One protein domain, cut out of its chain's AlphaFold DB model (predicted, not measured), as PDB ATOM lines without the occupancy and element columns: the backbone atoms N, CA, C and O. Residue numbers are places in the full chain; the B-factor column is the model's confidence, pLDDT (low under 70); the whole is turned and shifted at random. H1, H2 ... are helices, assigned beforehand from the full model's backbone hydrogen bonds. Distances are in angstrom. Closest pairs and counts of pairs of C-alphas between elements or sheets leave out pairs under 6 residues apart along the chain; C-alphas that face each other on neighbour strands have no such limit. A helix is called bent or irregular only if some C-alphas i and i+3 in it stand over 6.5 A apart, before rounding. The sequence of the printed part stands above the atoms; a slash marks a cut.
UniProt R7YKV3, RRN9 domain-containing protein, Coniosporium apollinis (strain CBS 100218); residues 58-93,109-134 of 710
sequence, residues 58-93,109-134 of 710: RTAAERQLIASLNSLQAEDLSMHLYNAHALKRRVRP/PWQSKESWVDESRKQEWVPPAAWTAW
ATOM      1  N   ARG A  58     122.563 -73.918  31.161       91.12
ATOM      2  CA  ARG A  58     121.252 -74.032  30.491       91.12
ATOM      3  C   ARG A  58     120.462 -72.722  30.552       91.12
ATOM      4  O   ARG A  58     119.983 -72.260  29.523       91.12
ATOM      5  N   THR A  59     120.413 -72.078  31.715       93.06
ATOM      6  CA  THR A  59     119.721 -70.794  31.914       93.06
ATOM      7  C   THR A  59     120.577 -69.586  31.506       93.06
ATOM      8  O   THR A  59     120.261 -68.460  31.887       93.06
ATOM      9  N   ALA A  60     121.703 -69.762  30.799       92.56
ATOM     10  CA  ALA A  60     122.627 -68.660  30.506       92.56
ATOM     11  C   ALA A  60     121.962 -67.545  29.680       92.56
ATOM     12  O   ALA A  60     122.076 -66.372  30.033       92.56
ATOM     13  N   ALA A  61     121.211 -67.911  28.635       93.62
ATOM     14  CA  ALA A  61     120.476 -66.962  27.797       93.62
ATOM     15  C   ALA A  61     119.325 -66.278  28.560       93.62
ATOM     16  O   ALA A  61     119.120 -65.076  28.430       93.62
ATOM     17  N   GLU A  62     118.613 -67.020  29.412       94.25
ATOM     18  CA  GLU A  62     117.529 -66.491  30.251       94.25
ATOM     19  C   GLU A  62     118.064 -65.495  31.285       94.25
ATOM     20  O   GLU A  62     117.508 -64.415  31.457       94.25
ATOM     21  N   ARG A  63     119.197 -65.809  31.926       91.94
ATOM     22  CA  ARG A  63     119.866 -64.910  32.879       91.94
ATOM     23  C   ARG A  63     120.450 -63.675  32.193       91.94
ATOM     24  O   ARG A  63     120.430 -62.610  32.798       91.94
ATOM     25  N   GLN A  64     120.918 -63.785  30.948       92.44
ATOM     26  CA  GLN A  64     121.310 -62.628  30.131       92.44
ATOM     27  C   GLN A  64     120.105 -61.748  29.765       92.44
ATOM     28  O   GLN A  64     120.210 -60.527  29.839       92.44
ATOM     29  N   LEU A  65     118.955 -62.346  29.435       94.31
ATOM     30  CA  LEU A  65     117.711 -61.625  29.150       94.31
ATOM     31  C   LEU A  65     117.127 -60.953  30.404       94.31
ATOM     32  O   LEU A  65     116.682 -59.813  30.338       94.31
ATOM     33  N   ILE A  66     117.174 -61.612  31.564       92.88
ATOM     34  CA  ILE A  66     116.788 -61.001  32.845       92.88
ATOM     35  C   ILE A  66     117.762 -59.869  33.204       92.88
ATOM     36  O   ILE A  66     117.325 -58.808  33.636       92.88
ATOM     37  N   ALA A  67     119.068 -60.043  32.977       88.56
ATOM     38  CA  ALA A  67     120.051 -58.985  33.203       88.56
ATOM     39  C   ALA A  67     119.834 -57.767  32.287       88.56
ATOM     40  O   ALA A  67     119.935 -56.641  32.767       88.56
ATOM     41  N   SER A  68     119.489 -57.958  31.006       90.38
ATOM     42  CA  SER A  68     119.203 -56.836  30.102       90.38
ATOM     43  C   SER A  68     117.868 -56.153  30.409       90.38
ATOM     44  O   SER A  68     117.810 -54.928  30.372       90.38
ATOM     45  N   LEU A  69     116.825 -56.896  30.798       92.19
ATOM     46  CA  LEU A  69     115.576 -56.306  31.303       92.19
ATOM     47  C   LEU A  69     115.804 -55.501  32.593       92.19
ATOM     48  O   LEU A  69     115.287 -54.393  32.714       92.19
ATOM     49  N   ASN A  70     116.620 -56.013  33.518       87.00
ATOM     50  CA  ASN A  70     116.993 -55.295  34.736       87.00
ATOM     51  C   ASN A  70     117.833 -54.042  34.431       87.00
ATOM     52  O   ASN A  70     117.655 -53.033  35.107       87.00
ATOM     53  N   SER A  71     118.707 -54.079  33.416       85.19
ATOM     54  CA  SER A  71     119.460 -52.903  32.944       85.19
ATOM     55  C   SER A  71     118.511 -51.838  32.392       85.19
ATOM     56  O   SER A  71     118.475 -50.728  32.911       85.19
ATOM     57  N   LEU A  72     117.635 -52.210  31.453       86.25
ATOM     58  CA  LEU A  72     116.630 -51.310  30.872       86.25
ATOM     59  C   LEU A  72     115.681 -50.719  31.929       86.25
ATOM     60  O   LEU A  72     115.247 -49.578  31.794       86.25
ATOM     61  N   GLN A  73     115.364 -51.468  32.992       84.31
ATOM     62  CA  GLN A  73     114.591 -50.941  34.116       84.31
ATOM     63  C   GLN A  73     115.414 -49.974  34.984       84.31
ATOM     64  O   GLN A  73     114.890 -48.930  35.364       84.31
ATOM     65  N   ALA A  74     116.684 -50.289  35.266       81.56
ATOM     66  CA  ALA A  74     117.605 -49.426  36.014       81.56
ATOM     67  C   ALA A  74     117.942 -48.114  35.275       81.56
ATOM     68  O   ALA A  74     118.211 -47.089  35.905       81.56
ATOM     69  N   GLU A  75     117.904 -48.145  33.944       79.12
ATOM     70  CA  GLU A  75     118.077 -46.996  33.054       79.12
ATOM     71  C   GLU A  75     116.840 -46.065  33.046       79.12
ATOM     72  O   GLU A  75     116.982 -44.864  32.796       79.12
ATOM     73  N   ASP A  76     115.637 -46.553  33.392       83.25
ATOM     74  CA  ASP A  76     114.425 -45.723  33.492       83.25
ATOM     75  C   ASP A  76     114.368 -44.919  34.805       83.25
ATOM     76  O   ASP A  76     113.611 -45.188  35.751       83.25
ATOM     77  N   LEU A  77     115.138 -43.830  34.817       79.69
ATOM     78  CA  LEU A  77     115.093 -42.794  35.847       79.69
ATOM     79  C   LEU A  77     113.665 -42.270  36.111       79.69
ATOM     80  O   LEU A  77     113.364 -41.868  37.238       79.69
ATOM     81  N   SER A  78     112.770 -42.264  35.117       82.50
ATOM     82  CA  SER A  78     111.407 -41.743  35.286       82.50
ATOM     83  C   SER A  78     110.544 -42.678  36.139       82.50
ATOM     84  O   SER A  78     109.867 -42.213  37.064       82.50
ATOM     85  N   MET A  79     110.654 -43.994  35.921       82.81
ATOM     86  CA  MET A  79     110.030 -45.017  36.761       82.81
ATOM     87  C   MET A  79     110.611 -44.989  38.177       82.81
ATOM     88  O   MET A  79     109.855 -45.003  39.153       82.81
ATOM     89  N   HIS A  80     111.934 -44.867  38.316       82.19
ATOM     90  CA  HIS A  80     112.578 -44.760  39.629       82.19
ATOM     91  C   HIS A  80     112.131 -43.520  40.416       82.19
ATOM     92  O   HIS A  80     111.807 -43.642  41.599       82.19
ATOM     93  N   LEU A  81     112.034 -42.346  39.781       80.25
ATOM     94  CA  LEU A  81     111.545 -41.121  40.427       80.25
ATOM     95  C   LEU A  81     110.049 -41.187  40.777       80.25
ATOM     96  O   LEU A  81     109.651 -40.680  41.830       80.25
ATOM     97  N   TYR A  82     109.220 -41.837  39.954       82.31
ATOM     98  CA  TYR A  82     107.810 -42.065  40.286       82.31
ATOM     99  C   TYR A  82     107.656 -43.019  41.481       82.31
ATOM    100  O   TYR A  82     106.930 -42.712  42.428       82.31
ATOM    101  N   ASN A  83     108.411 -44.119  41.508       84.19
ATOM    102  CA  ASN A  83     108.442 -45.043  42.644       84.19
ATOM    103  C   ASN A  83     108.974 -44.357  43.921       84.19
ATOM    104  O   ASN A  83     108.439 -44.579  45.010       84.19
ATOM    105  N   ALA A  84     109.948 -43.447  43.793       82.06
ATOM    106  CA  ALA A  84     110.425 -42.604  44.891       82.06
ATOM    107  C   ALA A  84     109.309 -41.731  45.487       82.06
ATOM    108  O   ALA A  84     109.202 -41.608  46.709       82.06
ATOM    109  N   HIS A  85     108.484 -41.115  44.631       76.81
ATOM    110  CA  HIS A  85     107.324 -40.326  45.055       76.81
ATOM    111  C   HIS A  85     106.261 -41.207  45.717       76.81
ATOM    112  O   HIS A  85     105.789 -40.864  46.801       76.81
ATOM    113  N   ALA A  86     105.946 -42.363  45.127       80.50
ATOM    114  CA  ALA A  86     104.961 -43.299  45.660       80.50
ATOM    115  C   ALA A  86     105.315 -43.774  47.081       80.50
ATOM    116  O   ALA A  86     104.453 -43.738  47.958       80.50
ATOM    117  N   LEU A  87     106.579 -44.137  47.337       78.38
ATOM    118  CA  LEU A  87     107.064 -44.494  48.679       78.38
ATOM    119  C   LEU A  87     106.981 -43.302  49.646       78.38
ATOM    120  O   LEU A  87     106.364 -43.401  50.706       78.38
ATOM    121  N   LYS A  88     107.502 -42.132  49.251       73.62
ATOM    122  CA  LYS A  88     107.424 -40.899  50.062       73.62
ATOM    123  C   LYS A  88     105.985 -40.483  50.384       73.62
ATOM    124  O   LYS A  88     105.751 -39.873  51.424       73.62
ATOM    125  N   ARG A  89     105.016 -40.796  49.518       74.81
ATOM    126  CA  ARG A  89     103.596 -40.479  49.719       74.81
ATOM    127  C   ARG A  89     102.942 -41.326  50.816       74.81
ATOM    128  O   ARG A  89     102.047 -40.809  51.473       74.81
ATOM    129  N   ARG A  90     103.384 -42.568  51.052       73.88
ATOM    130  CA  ARG A  90     102.833 -43.452  52.107       73.88
ATOM    131  C   ARG A  90     103.156 -42.968  53.522       73.88
ATOM    132  O   ARG A  90     102.327 -43.076  54.422       73.88
ATOM    133  N   VAL A  91     104.344 -42.395  53.698       70.50
ATOM    134  CA  VAL A  91     104.852 -41.907  54.992       70.50
ATOM    135  C   VAL A  91     104.353 -40.489  55.325       70.50
ATOM    136  O   VAL A  91     104.447 -40.052  56.472       70.50
ATOM    137  N   ARG A  92     103.745 -39.785  54.354       67.19
ATOM    138  CA  ARG A  92     103.024 -38.521  54.584       67.19
ATOM    139  C   ARG A  92     101.654 -38.791  55.240       67.19
ATOM    140  O   ARG A  92     100.927 -39.658  54.752       67.19
ATOM    141  N   PRO A  93     101.245 -38.049  56.288       57.72
ATOM    142  CA  PRO A  93      99.949 -38.246  56.931       57.72
ATOM    143  C   PRO A  93      98.799 -37.897  55.977       57.72
ATOM    144  O   PRO A  93      98.803 -36.861  55.311       57.72
ATOM    145  N   PRO A 109     102.055 -24.717  52.928       47.62
ATOM    146  CA  PRO A 109     103.180 -24.053  52.284       47.62
ATOM    147  C   PRO A 109     104.240 -25.071  51.848       47.62
ATOM    148  O   PRO A 109     104.765 -25.844  52.652       47.62
ATOM    149  N   TRP A 110     104.573 -25.029  50.556       54.72
ATOM    150  CA  TRP A 110     105.437 -25.978  49.838       54.72
ATOM    151  C   TRP A 110     106.829 -26.191  50.458       54.72
ATOM    152  O   TRP A 110     107.433 -27.234  50.247       54.72
ATOM    153  N   GLN A 111     107.302 -25.239  51.265       47.94
ATOM    154  CA  GLN A 111     108.591 -25.259  51.967       47.94
ATOM    155  C   GLN A 111     108.662 -26.249  53.147       47.94
ATOM    156  O   GLN A 111     109.694 -26.326  53.802       47.94
ATOM    157  N   SER A 112     107.574 -26.963  53.467       51.22
ATOM    158  CA  SER A 112     107.450 -27.742  54.713       51.22
ATOM    159  C   SER A 112     107.450 -29.265  54.554       51.22
ATOM    160  O   SER A 112     107.484 -29.958  55.561       51.22
ATOM    161  N   LYS A 113     107.405 -29.817  53.332       52.16
ATOM    162  CA  LYS A 113     107.083 -31.244  53.092       52.16
ATOM    163  C   LYS A 113     108.034 -32.276  53.727       52.16
ATOM    164  O   LYS A 113     107.668 -33.443  53.822       52.16
ATOM    165  N   GLU A 114     109.215 -31.867  54.184       50.97
ATOM    166  CA  GLU A 114     110.127 -32.707  54.973       50.97
ATOM    167  C   GLU A 114     109.609 -32.956  56.401       50.97
ATOM    168  O   GLU A 114     109.790 -34.044  56.942       50.97
ATOM    169  N   SER A 115     108.891 -31.995  56.999       50.22
ATOM    170  CA  SER A 115     108.276 -32.130  58.330       50.22
ATOM    171  C   SER A 115     106.945 -32.895  58.307       50.22
ATOM    172  O   SER A 115     106.166 -32.800  59.252       50.22
ATOM    173  N   TRP A 116     106.644 -33.583  57.202       53.22
ATOM    174  CA  TRP A 116     105.432 -34.383  57.014       53.22
ATOM    175  C   TRP A 116     105.736 -35.887  57.093       53.22
ATOM    176  O   TRP A 116     104.916 -36.688  56.673       53.22
ATOM    177  N   VAL A 117     106.907 -36.295  57.588       57.00
ATOM    178  CA  VAL A 117     107.152 -37.692  57.971       57.00
ATOM    179  C   VAL A 117     106.469 -37.928  59.313       57.00
ATOM    180  O   VAL A 117     106.880 -37.347  60.318       57.00
ATOM    181  N   ASP A 118     105.426 -38.758  59.333       54.81
ATOM    182  CA  ASP A 118     104.786 -39.169  60.585       54.81
ATOM    183  C   ASP A 118     105.796 -39.950  61.443       54.81
ATOM    184  O   ASP A 118     106.447 -40.881  60.959       54.81
ATOM    185  N   GLU A 119     105.950 -39.582  62.720       57.81
ATOM    186  CA  GLU A 119     106.943 -40.221  63.587       57.81
ATOM    187  C   GLU A 119     106.660 -41.710  63.824       57.81
ATOM    188  O   GLU A 119     107.605 -42.467  64.052       57.81
ATOM    189  N   SER A 120     105.401 -42.140  63.688       56.16
ATOM    190  CA  SER A 120     105.004 -43.552  63.739       56.16
ATOM    191  C   SER A 120     105.407 -44.344  62.488       56.16
ATOM    192  O   SER A 120     105.690 -45.535  62.585       56.16
ATOM    193  N   ARG A 121     105.492 -43.697  61.314       60.34
ATOM    194  CA  ARG A 121     105.810 -44.347  60.023       60.34
ATOM    195  C   ARG A 121     107.299 -44.314  59.660       60.34
ATOM    196  O   ARG A 121     107.669 -44.770  58.583       60.34
ATOM    197  N   LYS A 122     108.175 -43.869  60.572       60.94
ATOM    198  CA  LYS A 122     109.650 -43.872  60.416       60.94
ATOM    199  C   LYS A 122     110.277 -45.257  60.165       60.94
ATOM    200  O   LYS A 122     111.463 -45.316  59.860       60.94
ATOM    201  N   GLN A 123     109.519 -46.344  60.325       61.50
ATOM    202  CA  GLN A 123     109.956 -47.714  60.032       61.50
ATOM    203  C   GLN A 123     109.763 -48.128  58.560       61.50
ATOM    204  O   GLN A 123     110.426 -49.064  58.121       61.50
ATOM    205  N   GLU A 124     108.903 -47.460  57.775       73.50
ATOM    206  CA  GLU A 124     108.798 -47.760  56.337       73.50
ATOM    207  C   GLU A 124     110.021 -47.194  55.596       73.50
ATOM    208  O   GLU A 124     110.413 -46.042  55.799       73.50
ATOM    209  N   TRP A 125     110.637 -47.999  54.723       79.25
ATOM    210  CA  TRP A 125     111.811 -47.566  53.968       79.25
ATOM    211  C   TRP A 125     111.451 -46.464  52.964       79.25
ATOM    212  O   TRP A 125     110.648 -46.656  52.049       79.25
ATOM    213  N   VAL A 126     112.102 -45.309  53.110       72.62
ATOM    214  CA  VAL A 126     111.969 -44.160  52.211       72.62
ATOM    215  C   VAL A 126     113.344 -43.818  51.635       72.62
ATOM    216  O   VAL A 126     114.298 -43.677  52.407       72.62
ATOM    217  N   PRO A 127     113.476 -43.610  50.309       72.06
ATOM    218  CA  PRO A 127     114.747 -43.208  49.723       72.06
ATOM    219  C   PRO A 127     115.276 -41.894  50.331       72.06
ATOM    220  O   PRO A 127     114.519 -40.913  50.384       72.06
ATOM    221  N   PRO A 128     116.560 -41.824  50.745       69.06
ATOM    222  CA  PRO A 128     117.145 -40.628  51.347       69.06
ATOM    223  C   PRO A 128     116.964 -39.374  50.485       69.06
ATOM    224  O   PRO A 128     117.015 -39.443  49.258       69.06
ATOM    225  N   ALA A 129     116.831 -38.203  51.121       66.94
ATOM    226  CA  ALA A 129     116.641 -36.916  50.436       66.94
ATOM    227  C   ALA A 129     117.633 -36.700  49.272       66.94
ATOM    228  O   ALA A 129     117.224 -36.396  48.146       66.94
ATOM    229  N   ALA A 130     118.912 -36.997  49.536       68.06
ATOM    230  CA  ALA A 130     120.023 -36.919  48.592       68.06
ATOM    231  C   ALA A 130     119.855 -37.780  47.325       68.06
ATOM    232  O   ALA A 130     120.330 -37.373  46.268       68.06
ATOM    233  N   TRP A 131     119.155 -38.921  47.387       68.81
ATOM    234  CA  TRP A 131     118.926 -39.791  46.220       68.81
ATOM    235  C   TRP A 131     118.046 -39.122  45.151       68.81
ATOM    236  O   TRP A 131     118.141 -39.432  43.972       68.81
ATOM    237  N   THR A 132     117.234 -38.142  45.555       66.62
ATOM    238  CA  THR A 132     116.375 -37.339  44.663       66.62
ATOM    239  C   THR A 132     116.844 -35.885  44.499       66.62
ATOM    240  O   THR A 132     116.100 -35.047  43.989       66.62
ATOM    241  N   ALA A 133     118.051 -35.540  44.956       67.00
ATOM    242  CA  ALA A 133     118.495 -34.150  45.122       67.00
ATOM    243  C   ALA A 133     119.109 -33.509  43.857       67.00
ATOM    244  O   ALA A 133     120.190 -32.911  43.891       67.00
ATOM    245  N   TRP A 134     118.394 -33.594  42.738       72.56
ATOM    246  CA  TRP A 134     118.772 -32.947  41.478       72.56
ATOM    247  C   TRP A 134     118.506 -31.418  41.490       72.56
ATOM    248  O   TRP A 134     117.807 -30.918  42.374       72.56
TER     249      TRP A 134
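What this domain is: This is residues 58 to 93 and 109 to 134 of the 710 residues of the protein "RRN9 domain-containing protein" of Coniosporium apollinis (strain CBS 100218) (UniProt R7YKV3). One long helix, H1, sticks out as an arm and meets a second long helix, H2, end to end at an open corner; residues 58 to 79 stand free. From residue 80 on, H2 belongs to a small body, with the short H3 near its far end, while the unnamed stretch 117 to 128 folds back toward H2 and leads to the four-residue H4, beside the part of H2 nearer H1. The body is loosely put together, with few contacts between its helices, and the arm makes the length. The printed part has 62 residues with four named helices, in the order H1, H2, H3, H4, and no named strand; its class is all helix. The whole is extended, with a radius of gyration of the C-alphas of 16.6 A, and spans 54 by 25 by 15 A.

Where its parts are: The longest helix, H1, takes residues 60 to 75 and measures 22.3 A from first to last C-alpha, beginning with C-alpha 60 at (122.627, -68.660, 30.506). H2, residues 77 to 91, measures 21.7 A and ends with C-alpha 91 at (104.852, -41.907, 54.992). H3 takes residues 110 to 116 and measures 11.1 A; it is irregular, with C-alphas 111 and 114 lying 8.2 A apart. H4, residues 129 to 132, measures 5.8 A and ends with C-alpha 132 at (116.375, -37.339, 44.663).

How they stand to each other: H1 and H2 are close but not clearly touching, their closest C-alphas being those of Ala 74 and His 80, 7.8 A apart. Their lines stand only just about perpendicular, at 71 degrees. H2 and H3 are close but not clearly touching, with the closest C-alphas, those of Val 91 and Trp 116, 7.8 A apart. They run the same way at a steep tilt of 62 degrees, the line of H3 being a rough one. H2 and H4 are close but not clearly touching, with the closest C-alphas, those of Leu 81 and Thr 132, 7.5 A apart. H1 is apart from H3 and from H4, and H3 is apart from H4. In H1 every O i to N i+4 pair is within hydrogen-bond range, in H2 10 of 11 are, and in H3 0 of 3 are, beside 1 of 4 O i to N i+3 pairs; H4 is too short for an O i to N i+4 pair.

The domain as a whole: The two C-alphas farthest apart, those of Arg 58 and Pro 109, are 57.4 A from each other. Without the residues that stand free, the body has 40 residues and spans 26 by 24 by 15 A. Residues 94 to 108 are cut out and not printed, and C-alphas 93 and 109 are 15.3 A apart across this cut, which lies between H2 and H3. The link from H1 to H2 is tight, with 1 residue, and the link from H3 to H4 is long, with 12. The mean pLDDT of the printed part is 74.1; it is under 70 for residues 92 to 93, 109 to 123 and 128 to 133.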